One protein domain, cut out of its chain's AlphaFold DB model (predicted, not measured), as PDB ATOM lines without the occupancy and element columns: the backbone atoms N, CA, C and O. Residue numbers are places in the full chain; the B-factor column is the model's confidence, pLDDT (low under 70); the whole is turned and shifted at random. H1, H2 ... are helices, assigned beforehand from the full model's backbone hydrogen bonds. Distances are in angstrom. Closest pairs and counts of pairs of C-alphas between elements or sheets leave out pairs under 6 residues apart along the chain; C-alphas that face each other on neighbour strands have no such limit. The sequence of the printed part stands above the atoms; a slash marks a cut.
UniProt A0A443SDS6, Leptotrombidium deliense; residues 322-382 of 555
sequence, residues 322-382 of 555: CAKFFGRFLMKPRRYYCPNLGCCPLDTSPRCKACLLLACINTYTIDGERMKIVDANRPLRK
ATOM      1  N   CYS A 322      85.463  88.255 109.046       94.81
ATOM      2  CA  CYS A 322      86.257  89.476 108.850       94.81
ATOM      3  C   CYS A 322      86.395  89.801 107.362       94.81
ATOM      4  O   CYS A 322      86.037  90.898 106.938       94.81
ATOM      5  N   ALA A 323      86.772  88.811 106.547       94.44
ATOM      6  CA  ALA A 323      86.938  89.003 105.110       94.44
ATOM      7  C   ALA A 323      85.634  89.454 104.420       94.44
ATOM      8  O   ALA A 323      85.650  90.377 103.609       94.44
ATOM      9  N   LYS A 324      84.475  88.874 104.783       95.06
ATOM     10  CA  LYS A 324      83.168  89.306 104.243       95.06
ATOM     11  C   LYS A 324      82.690  90.650 104.802       95.06
ATOM     12  O   LYS A 324      81.833  91.270 104.181       95.06
ATOM     13  N   PHE A 325      83.201  91.110 105.946       96.31
ATOM     14  CA  PHE A 325      82.940  92.466 106.438       96.31
ATOM     15  C   PHE A 325      83.761  93.491 105.646       96.31
ATOM     16  O   PHE A 325      83.184  94.417 105.081       96.31
ATOM     17  N   PHE A 326      85.073  93.274 105.516       96.12
ATOM     18  CA  PHE A 326      85.968  94.192 104.812       96.12
ATOM     19  C   PHE A 326      85.672  94.275 103.306       96.12
ATOM     20  O   PHE A 326      85.521  95.370 102.774       96.12
ATOM     21  N   GLY A 327      85.433  93.144 102.631       94.94
ATOM     22  CA  GLY A 327      85.027  93.147 101.218       94.94
ATOM     23  C   GLY A 327      83.702  93.882 100.955       94.94
ATOM     24  O   GLY A 327      83.546  94.523  99.920       94.94
ATOM     25  N   ARG A 328      82.756  93.865 101.909       95.62
ATOM     26  CA  ARG A 328      81.521  94.671 101.828       95.62
ATOM     27  C   ARG A 328      81.770  96.158 102.062       95.62
ATOM     28  O   ARG A 328      81.069  96.966 101.465       95.62
ATOM     29  N   PHE A 329      82.728  96.511 102.918       96.12
ATOM     30  CA  PHE A 329      83.148  97.896 103.117       96.12
ATOM     31  C   PHE A 329      83.818  98.453 101.855       96.12
ATOM     32  O   PHE A 329      83.429  99.524 101.413       96.12
ATOM     33  N   LEU A 330      84.722  97.708 101.208       94.19
ATOM     34  CA  LEU A 330      85.329  98.130  99.937       94.19
ATOM     35  C   LEU A 330      84.282  98.326  98.822       94.19
ATOM     36  O   LEU A 330      84.346  99.301  98.087       94.19
ATOM     37  N   MET A 331      83.282  97.439  98.734       94.12
ATOM     38  CA  MET A 331      82.190  97.530  97.745       94.12
ATOM     39  C   MET A 331      81.141  98.612  98.050       94.12
ATOM     40  O   MET A 331      80.424  99.053  97.154       94.12
ATOM     41  N   LYS A 332      80.985  99.012  99.318       94.00
ATOM     42  CA  LYS A 332      80.089 100.099  99.728       94.00
ATOM     43  C   LYS A 332      80.645 100.782 100.983       94.00
ATOM     44  O   LYS A 332      80.216 100.440 102.095       94.00
ATOM     45  N   PRO A 333      81.584 101.730 100.823       94.12
ATOM     46  CA  PRO A 333      82.255 102.360 101.949       94.12
ATOM     47  C   PRO A 333      81.274 103.153 102.809       94.12
ATOM     48  O   PRO A 333      80.320 103.764 102.318       94.12
ATOM     49  N   ARG A 334      81.483 103.094 104.126       94.75
ATOM     50  CA  ARG A 334      80.704 103.828 105.130       94.75
ATOM     51  C   ARG A 334      81.601 104.150 106.318       94.75
ATOM     52  O   ARG A 334      82.145 103.228 106.924       94.75
ATOM     53  N   ARG A 335      81.681 105.426 106.702       95.56
ATOM     54  CA  ARG A 335      82.294 105.838 107.974       95.56
ATOM     55  C   ARG A 335      81.556 105.186 109.151       95.56
ATOM     56  O   ARG A 335      80.323 105.180 109.197       95.56
ATOM     57  N   TYR A 336      82.316 104.644 110.099       95.94
ATOM     58  CA  TYR A 336      81.813 104.094 111.360       95.94
ATOM     59  C   TYR A 336      82.355 104.900 112.540       95.94
ATOM     60  O   TYR A 336      83.488 105.375 112.503       95.94
ATOM     61  N   TYR A 337      81.562 104.997 113.605       95.50
ATOM     62  CA  TYR A 337      81.882 105.785 114.794       95.50
ATOM     63  C   TYR A 337      81.825 104.910 116.050       95.50
ATOM     64  O   TYR A 337      80.954 104.045 116.162       95.50
ATOM     65  N   CYS A 338      82.739 105.130 116.994       95.38
ATOM     66  CA  CYS A 338      82.761 104.468 118.304       95.38
ATOM     67  C   CYS A 338      83.408 105.398 119.342       95.38
ATOM     68  O   CYS A 338      84.418 106.009 119.005       95.38
ATOM     69  N   PRO A 339      82.905 105.527 120.583       94.06
ATOM     70  CA  PRO A 339      83.620 106.283 121.619       94.06
ATOM     71  C   PRO A 339      84.986 105.636 121.925       94.06
ATOM     72  O   PRO A 339      86.040 106.270 121.811       94.06
ATOM     73  N   ASN A 340      84.982 104.323 122.168       93.38
ATOM     74  CA  ASN A 340      86.146 103.532 122.573       93.38
ATOM     75  C   ASN A 340      86.848 102.914 121.349       93.38
ATOM     76  O   ASN A 340      87.079 101.706 121.281       93.38
ATOM     77  N   LEU A 341      87.129 103.740 120.332       93.94
ATOM     78  CA  LEU A 341      87.770 103.301 119.089       93.94
ATOM     79  C   LEU A 341      89.114 102.604 119.373       93.94
ATOM     80  O   LEU A 341      89.954 103.142 120.090       93.94
ATOM     81  N   GLY A 342      89.292 101.408 118.805       91.69
ATOM     82  CA  GLY A 342      90.457 100.540 119.020       91.69
ATOM     83  C   GLY A 342      90.382  99.656 120.272       91.69
ATOM     84  O   GLY A 342      91.026  98.617 120.302       91.69
ATOM     85  N   CYS A 343      89.552 100.002 121.263       93.81
ATOM     86  CA  CYS A 343      89.541  99.355 122.583       93.81
ATOM     87  C   CYS A 343      88.366  98.378 122.799       93.81
ATOM     88  O   CYS A 343      88.209  97.842 123.892       93.81
ATOM     89  N   CYS A 344      87.494  98.173 121.806       94.19
ATOM     90  CA  CYS A 344      86.378  97.229 121.940       94.19
ATOM     91  C   CYS A 344      86.830  95.783 121.675       94.19
ATOM     92  O   CYS A 344      87.502  95.566 120.663       94.19
ATOM     93  N   PRO A 345      86.377  94.794 122.468       93.25
ATOM     94  CA  PRO A 345      86.617  93.382 122.182       93.25
ATOM     95  C   PRO A 345      86.062  92.971 120.806       93.25
ATOM     96  O   PRO A 345      85.010  93.447 120.359       93.25
ATOM     97  N   LEU A 346      86.805  92.098 120.117       95.38
ATOM     98  CA  LEU A 346      86.491  91.576 118.774       95.38
ATOM     99  C   LEU A 346      86.391  90.041 118.727       95.38
ATOM    100  O   LEU A 346      86.035  89.481 117.690       95.38
ATOM    101  N   ASP A 347      86.686  89.381 119.839       90.50
ATOM    102  CA  ASP A 347      86.503  87.956 120.102       90.50
ATOM    103  C   ASP A 347      85.018  87.608 120.338       90.50
ATOM    104  O   ASP A 347      84.492  86.620 119.817       90.50
ATOM    105  N   THR A 348      84.325  88.473 121.077       86.50
ATOM    106  CA  THR A 348      82.906  88.378 121.433       86.50
ATOM    107  C   THR A 348      81.989  88.899 120.320       86.50
ATOM    108  O   THR A 348      82.408  89.588 119.392       86.50
ATOM    109  N   SER A 349      80.699  88.556 120.369       86.81
ATOM    110  CA  SER A 349      79.699  88.981 119.378       86.81
ATOM    111  C   SER A 349      78.490  89.601 120.084       86.81
ATOM    112  O   SER A 349      77.973  88.965 121.000       86.81
ATOM    113  N   PRO A 350      77.979  90.772 119.649       89.12
ATOM    114  CA  PRO A 350      78.287  91.479 118.401       89.12
ATOM    115  C   PRO A 350      79.549  92.361 118.454       89.12
ATOM    116  O   PRO A 350      79.692  93.234 119.302       89.12
ATOM    117  N   ARG A 351      80.428  92.197 117.458       92.81
ATOM    118  CA  ARG A 351      81.680  92.965 117.315       92.81
ATOM    119  C   ARG A 351      81.412  94.421 116.922       92.81
ATOM    120  O   ARG A 351      80.635  94.683 115.998       92.81
ATOM    121  N   CYS A 352      82.106  95.367 117.557       95.50
ATOM    122  CA  CYS A 352      82.021  96.788 117.208       95.50
ATOM    123  C   CYS A 352      82.533  97.037 115.778       95.50
ATOM    124  O   CYS A 352      83.696  96.780 115.479       95.50
ATOM    125  N   LYS A 353      81.688  97.578 114.889       95.19
ATOM    126  CA  LYS A 353      82.017  97.763 113.458       95.19
ATOM    127  C   LYS A 353      83.173  98.738 113.217       95.19
ATOM    128  O   LYS A 353      83.950  98.518 112.298       95.19
ATOM    129  N   ALA A 354      83.295  99.787 114.033       96.44
ATOM    130  CA  ALA A 354      84.375 100.764 113.905       96.44
ATOM    131  C   ALA A 354      85.729 100.155 114.306       96.44
ATOM    132  O   ALA A 354      86.696 100.262 113.558       96.44
ATOM    133  N   CYS A 355      85.779  99.452 115.441       96.94
ATOM    134  CA  CYS A 355      86.992  98.786 115.916       96.94
ATOM    135  C   CYS A 355      87.360  97.580 115.038       96.94
ATOM    136  O   CYS A 355      88.533  97.382 114.752       96.94
ATOM    137  N   LEU A 356      86.370  96.833 114.528       96.62
ATOM    138  CA  LEU A 356      86.592  95.756 113.560       96.62
ATOM    139  C   LEU A 356      87.155  96.290 112.236       96.62
ATOM    140  O   LEU A 356      88.041  95.662 111.671       96.62
ATOM    141  N   LEU A 357      86.675  97.442 111.750       96.94
ATOM    142  CA  LEU A 357      87.252  98.082 110.567       96.94
ATOM    143  C   LEU A 357      88.680  98.564 110.840       96.94
ATOM    144  O   LEU A 357      89.550  98.315 110.017       96.94
ATOM    145  N   LEU A 358      88.945  99.187 111.992       96.50
ATOM    146  CA  LEU A 358      90.298  99.615 112.354       96.50
ATOM    147  C   LEU A 358      91.271  98.424 112.449       96.50
ATOM    148  O   LEU A 358      92.375  98.507 111.925       96.50
ATOM    149  N   ALA A 359      90.839  97.296 113.019       96.81
ATOM    150  CA  ALA A 359      91.615  96.058 113.022       96.81
ATOM    151  C   ALA A 359      91.833  95.503 111.602       96.81
ATOM    152  O   ALA A 359      92.950  95.138 111.260       96.81
ATOM    153  N   CYS A 360      90.812  95.501 110.731       96.44
ATOM    154  CA  CYS A 360      91.000  95.153 109.317       96.44
ATOM    155  C   CYS A 360      92.071  96.027 108.644       96.44
ATOM    156  O   CYS A 360      92.914  95.490 107.939       96.44
ATOM    157  N   ILE A 361      92.047  97.344 108.867       95.25
ATOM    158  CA  ILE A 361      92.990  98.298 108.257       95.25
ATOM    159  C   ILE A 361      94.417  98.072 108.770       95.25
ATOM    160  O   ILE A 361      95.348  98.042 107.977       95.25
ATOM    161  N   ASN A 362      94.587  97.875 110.079       95.31
ATOM    162  CA  ASN A 362      95.905  97.701 110.695       95.31
ATOM    163  C   ASN A 362      96.541  96.322 110.415       95.31
ATOM    164  O   ASN A 362      97.729  96.145 110.664       95.31
ATOM    165  N   THR A 363      95.763  95.336 109.958       95.12
ATOM    166  CA  THR A 363      96.222  93.948 109.768       95.12
ATOM    167  C   THR A 363      96.312  93.530 108.298       95.12
ATOM    168  O   THR A 363      97.180  92.731 107.951       95.12
ATOM    169  N   TYR A 364      95.420  94.006 107.425       95.25
ATOM    170  CA  TYR A 364      95.380  93.566 106.029       95.25
ATOM    171  C   TYR A 364      96.393  94.295 105.141       95.25
ATOM    172  O   TYR A 364      96.510  95.516 105.179       95.25
ATOM    173  N   THR A 365      97.043  93.548 104.244       93.44
ATOM    174  CA  THR A 365      97.796  94.134 103.128       93.44
ATOM    175  C   THR A 365      96.795  94.627 102.080       93.44
ATOM    176  O   THR A 365      96.057  93.821 101.500       93.44
ATOM    177  N   ILE A 366      96.730  95.942 101.874       92.19
ATOM    178  CA  ILE A 366      95.715  96.616 101.052       92.19
ATOM    179  C   ILE A 366      96.414  97.406  99.942       92.19
ATOM    180  O   ILE A 366      97.335  98.172 100.205       92.19
ATOM    181  N   ASP A 367      95.953  97.230  98.707       91.94
ATOM    182  CA  ASP A 367      96.490  97.896  97.518       91.94
ATOM    183  C   ASP A 367      96.279  99.421  97.594       91.94
ATOM    184  O   ASP A 367      95.229  99.880  98.049       91.94
ATOM    185  N   GLY A 368      97.231 100.219  97.099       91.75
ATOM    186  CA  GLY A 368      97.224 101.684  97.270       91.75
ATOM    187  C   GLY A 368      95.961 102.400  96.762       91.75
ATOM    188  O   GLY A 368      95.509 103.365  97.374       91.75
ATOM    189  N   GLU A 369      95.322 101.902  95.700       92.00
ATOM    190  CA  GLU A 369      94.016 102.398  95.239       92.00
ATOM    191  C   GLU A 369      92.905 102.158  96.278       92.00
ATOM    192  O   GLU A 369      92.139 103.064  96.610       92.00
ATOM    193  N   ARG A 370      92.850 100.951  96.852       92.25
ATOM    194  CA  ARG A 370      91.875 100.578  97.885       92.25
ATOM    195  C   ARG A 370      92.144 101.311  99.197       92.25
ATOM    196  O   ARG A 370      91.191 101.595  99.925       92.25
ATOM    197  N   MET A 371      93.398 101.675  99.473       93.94
ATOM    198  CA  MET A 371      93.749 102.479 100.644       93.94
ATOM    199  C   MET A 371      93.111 103.879 100.591       93.94
ATOM    200  O   MET A 371      92.548 104.321 101.586       93.94
ATOM    201  N   LYS A 372      93.024 104.520  99.414       94.69
ATOM    202  CA  LYS A 372      92.306 105.807  99.250       94.69
ATOM    203  C   LYS A 372      90.841 105.724  99.712       94.69
ATOM    204  O   LYS A 372      90.333 106.640 100.359       94.69
ATOM    205  N   ILE A 373      90.164 104.608  99.419       94.12
ATOM    206  CA  ILE A 373      88.777 104.342  99.852       94.12
ATOM    207  C   ILE A 373      88.709 104.148 101.375       94.12
ATOM    208  O   ILE A 373      87.787 104.656 102.024       94.12
ATOM    209  N   VAL A 374      89.682 103.416 101.929       94.81
ATOM    210  CA  VAL A 374      89.854 103.164 103.366       94.81
ATOM    211  C   VAL A 374      90.047 104.470 104.134       94.81
ATOM    212  O   VAL A 374      89.276 104.723 105.057       94.81
ATOM    213  N   ASP A 375      90.999 105.313 103.742       94.31
ATOM    214  CA  ASP A 375      91.355 106.538 104.465       94.31
ATOM    215  C   ASP A 375      90.228 107.571 104.432       94.31
ATOM    216  O   ASP A 375      89.819 108.085 105.477       94.31
ATOM    217  N   ALA A 376      89.608 107.778 103.264       95.31
ATOM    218  CA  ALA A 376      88.432 108.638 103.128       95.31
ATOM    219  C   ALA A 376      87.244 108.191 104.012       95.31
ATOM    220  O   ALA A 376      86.346 108.990 104.306       95.31
ATOM    221  N   ASN A 377      87.227 106.929 104.458       95.94
ATOM    222  CA  ASN A 377      86.168 106.330 105.273       95.94
ATOM    223  C   ASN A 377      86.666 105.749 106.608       95.94
ATOM    224  O   ASN A 377      85.954 104.948 107.227       95.94
ATOM    225  N   ARG A 378      87.856 106.166 107.066       95.12
ATOM    226  CA  ARG A 378      88.503 105.656 108.280       95.12
ATOM    227  C   ARG A 378      87.574 105.832 109.493       95.12
ATOM    228  O   ARG A 378      86.908 106.864 109.603       95.12
ATOM    229  N   PRO A 379      87.458 104.834 110.390       96.44
ATOM    230  CA  PRO A 379      86.553 104.931 111.529       96.44
ATOM    231  C   PRO A 379      87.021 106.009 112.515       96.44
ATOM    232  O   PRO A 379      88.214 106.135 112.781       96.44
ATOM    233  N   LEU A 380      86.075 106.770 113.072       94.12
ATOM    234  CA  LEU A 380      86.348 107.934 113.923       94.12
ATOM    235  C   LEU A 380      85.864 107.729 115.365       94.12
ATOM    236  O   LEU A 380      84.940 106.949 115.633       94.12
ATOM    237  N   ARG A 381      86.476 108.458 116.308       93.12
ATOM    238  CA  ARG A 381      85.950 108.545 117.676       93.12
ATOM    239  C   ARG A 381      84.649 109.345 117.675       93.12
ATOM    240  O   ARG A 381      84.562 110.378 117.019       93.12
ATOM    241  N   LYS A 382      83.634 108.868 118.401       83.25
ATOM    242  CA  LYS A 382      82.393 109.629 118.607       83.25
ATOM    243  C   LYS A 382      82.561 110.550 119.819       83.25
ATOM    244  O   LYS A 382      82.335 110.106 120.941       83.25
TER     245      LYS A 382
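AT A GLANCE: This is residues 322 to 382 of the 555 residues of a protein of Leptotrombidium deliense (UniProt A0A443SDS6). Three short helices, their centres making a triangle, form a small cluster in which H1 crosses H2 nearly at a right angle, and a long looping link, residues 332 to 352, joins these two. The tail after H3 runs back beside this link, with residues 380 to 381 in a short parallel pairing with residues 337 to 338. The printed part has 61 residues with three named helices, in the order H1, H2, H3, and no named strand; the class is all helix, though under half of the residues, 30 of 61, are in named elements. The whole is compact, with a radius of gyration of the C-alphas of 11.0 A and spans of 30 by 22 by 18 A.

IN THESE COORDINATES: H2, the longest helix, holds residues 353 to 363 and measures 15.2 A from first to last C-alpha; C-alpha 353 is at (82.017, 97.763, 113.458). H1, residues 322 to 331, measures 14.3 A and begins with C-alpha 322 at (86.257, 89.476, 108.850). H3, residues 368 to 376, measures 12.6 A and ends with C-alpha 376 at (88.432, 108.638, 103.128).

HOW THE PARTS SIT: H2 touches H1, about perpendicular at 83 degrees; their closest C-alphas, of Cys 360 and Phe 326, are 6.8 A apart. H2 and H3 are close but not clearly touching, with the C-alphas of Ile 361 and Val 374 closest at 7.6 A; they run opposite ways at a shallow tilt of 32 degrees. H1 and H3 only just touch, with 3 pairs of C-alphas within 8 A, the closest those of Leu 330 and Ile 373 at 7.1 A, and are about perpendicular at 86 degrees. Every O i to N i+4 pair is within hydrogen-bond range in H2, against 5 of 6 in H1 and 4 of 5 in H3.

THE WHOLE: The C-alphas farthest apart, of Thr 348 and Glu 369, are 31.7 A from each other. The printed part has no cut. The link from H1 to H2 is long, with 21 residues, and that from H2 to H3 is tight, with 4. The mean pLDDT of the printed part is 94.1, and no printed residue is under 70.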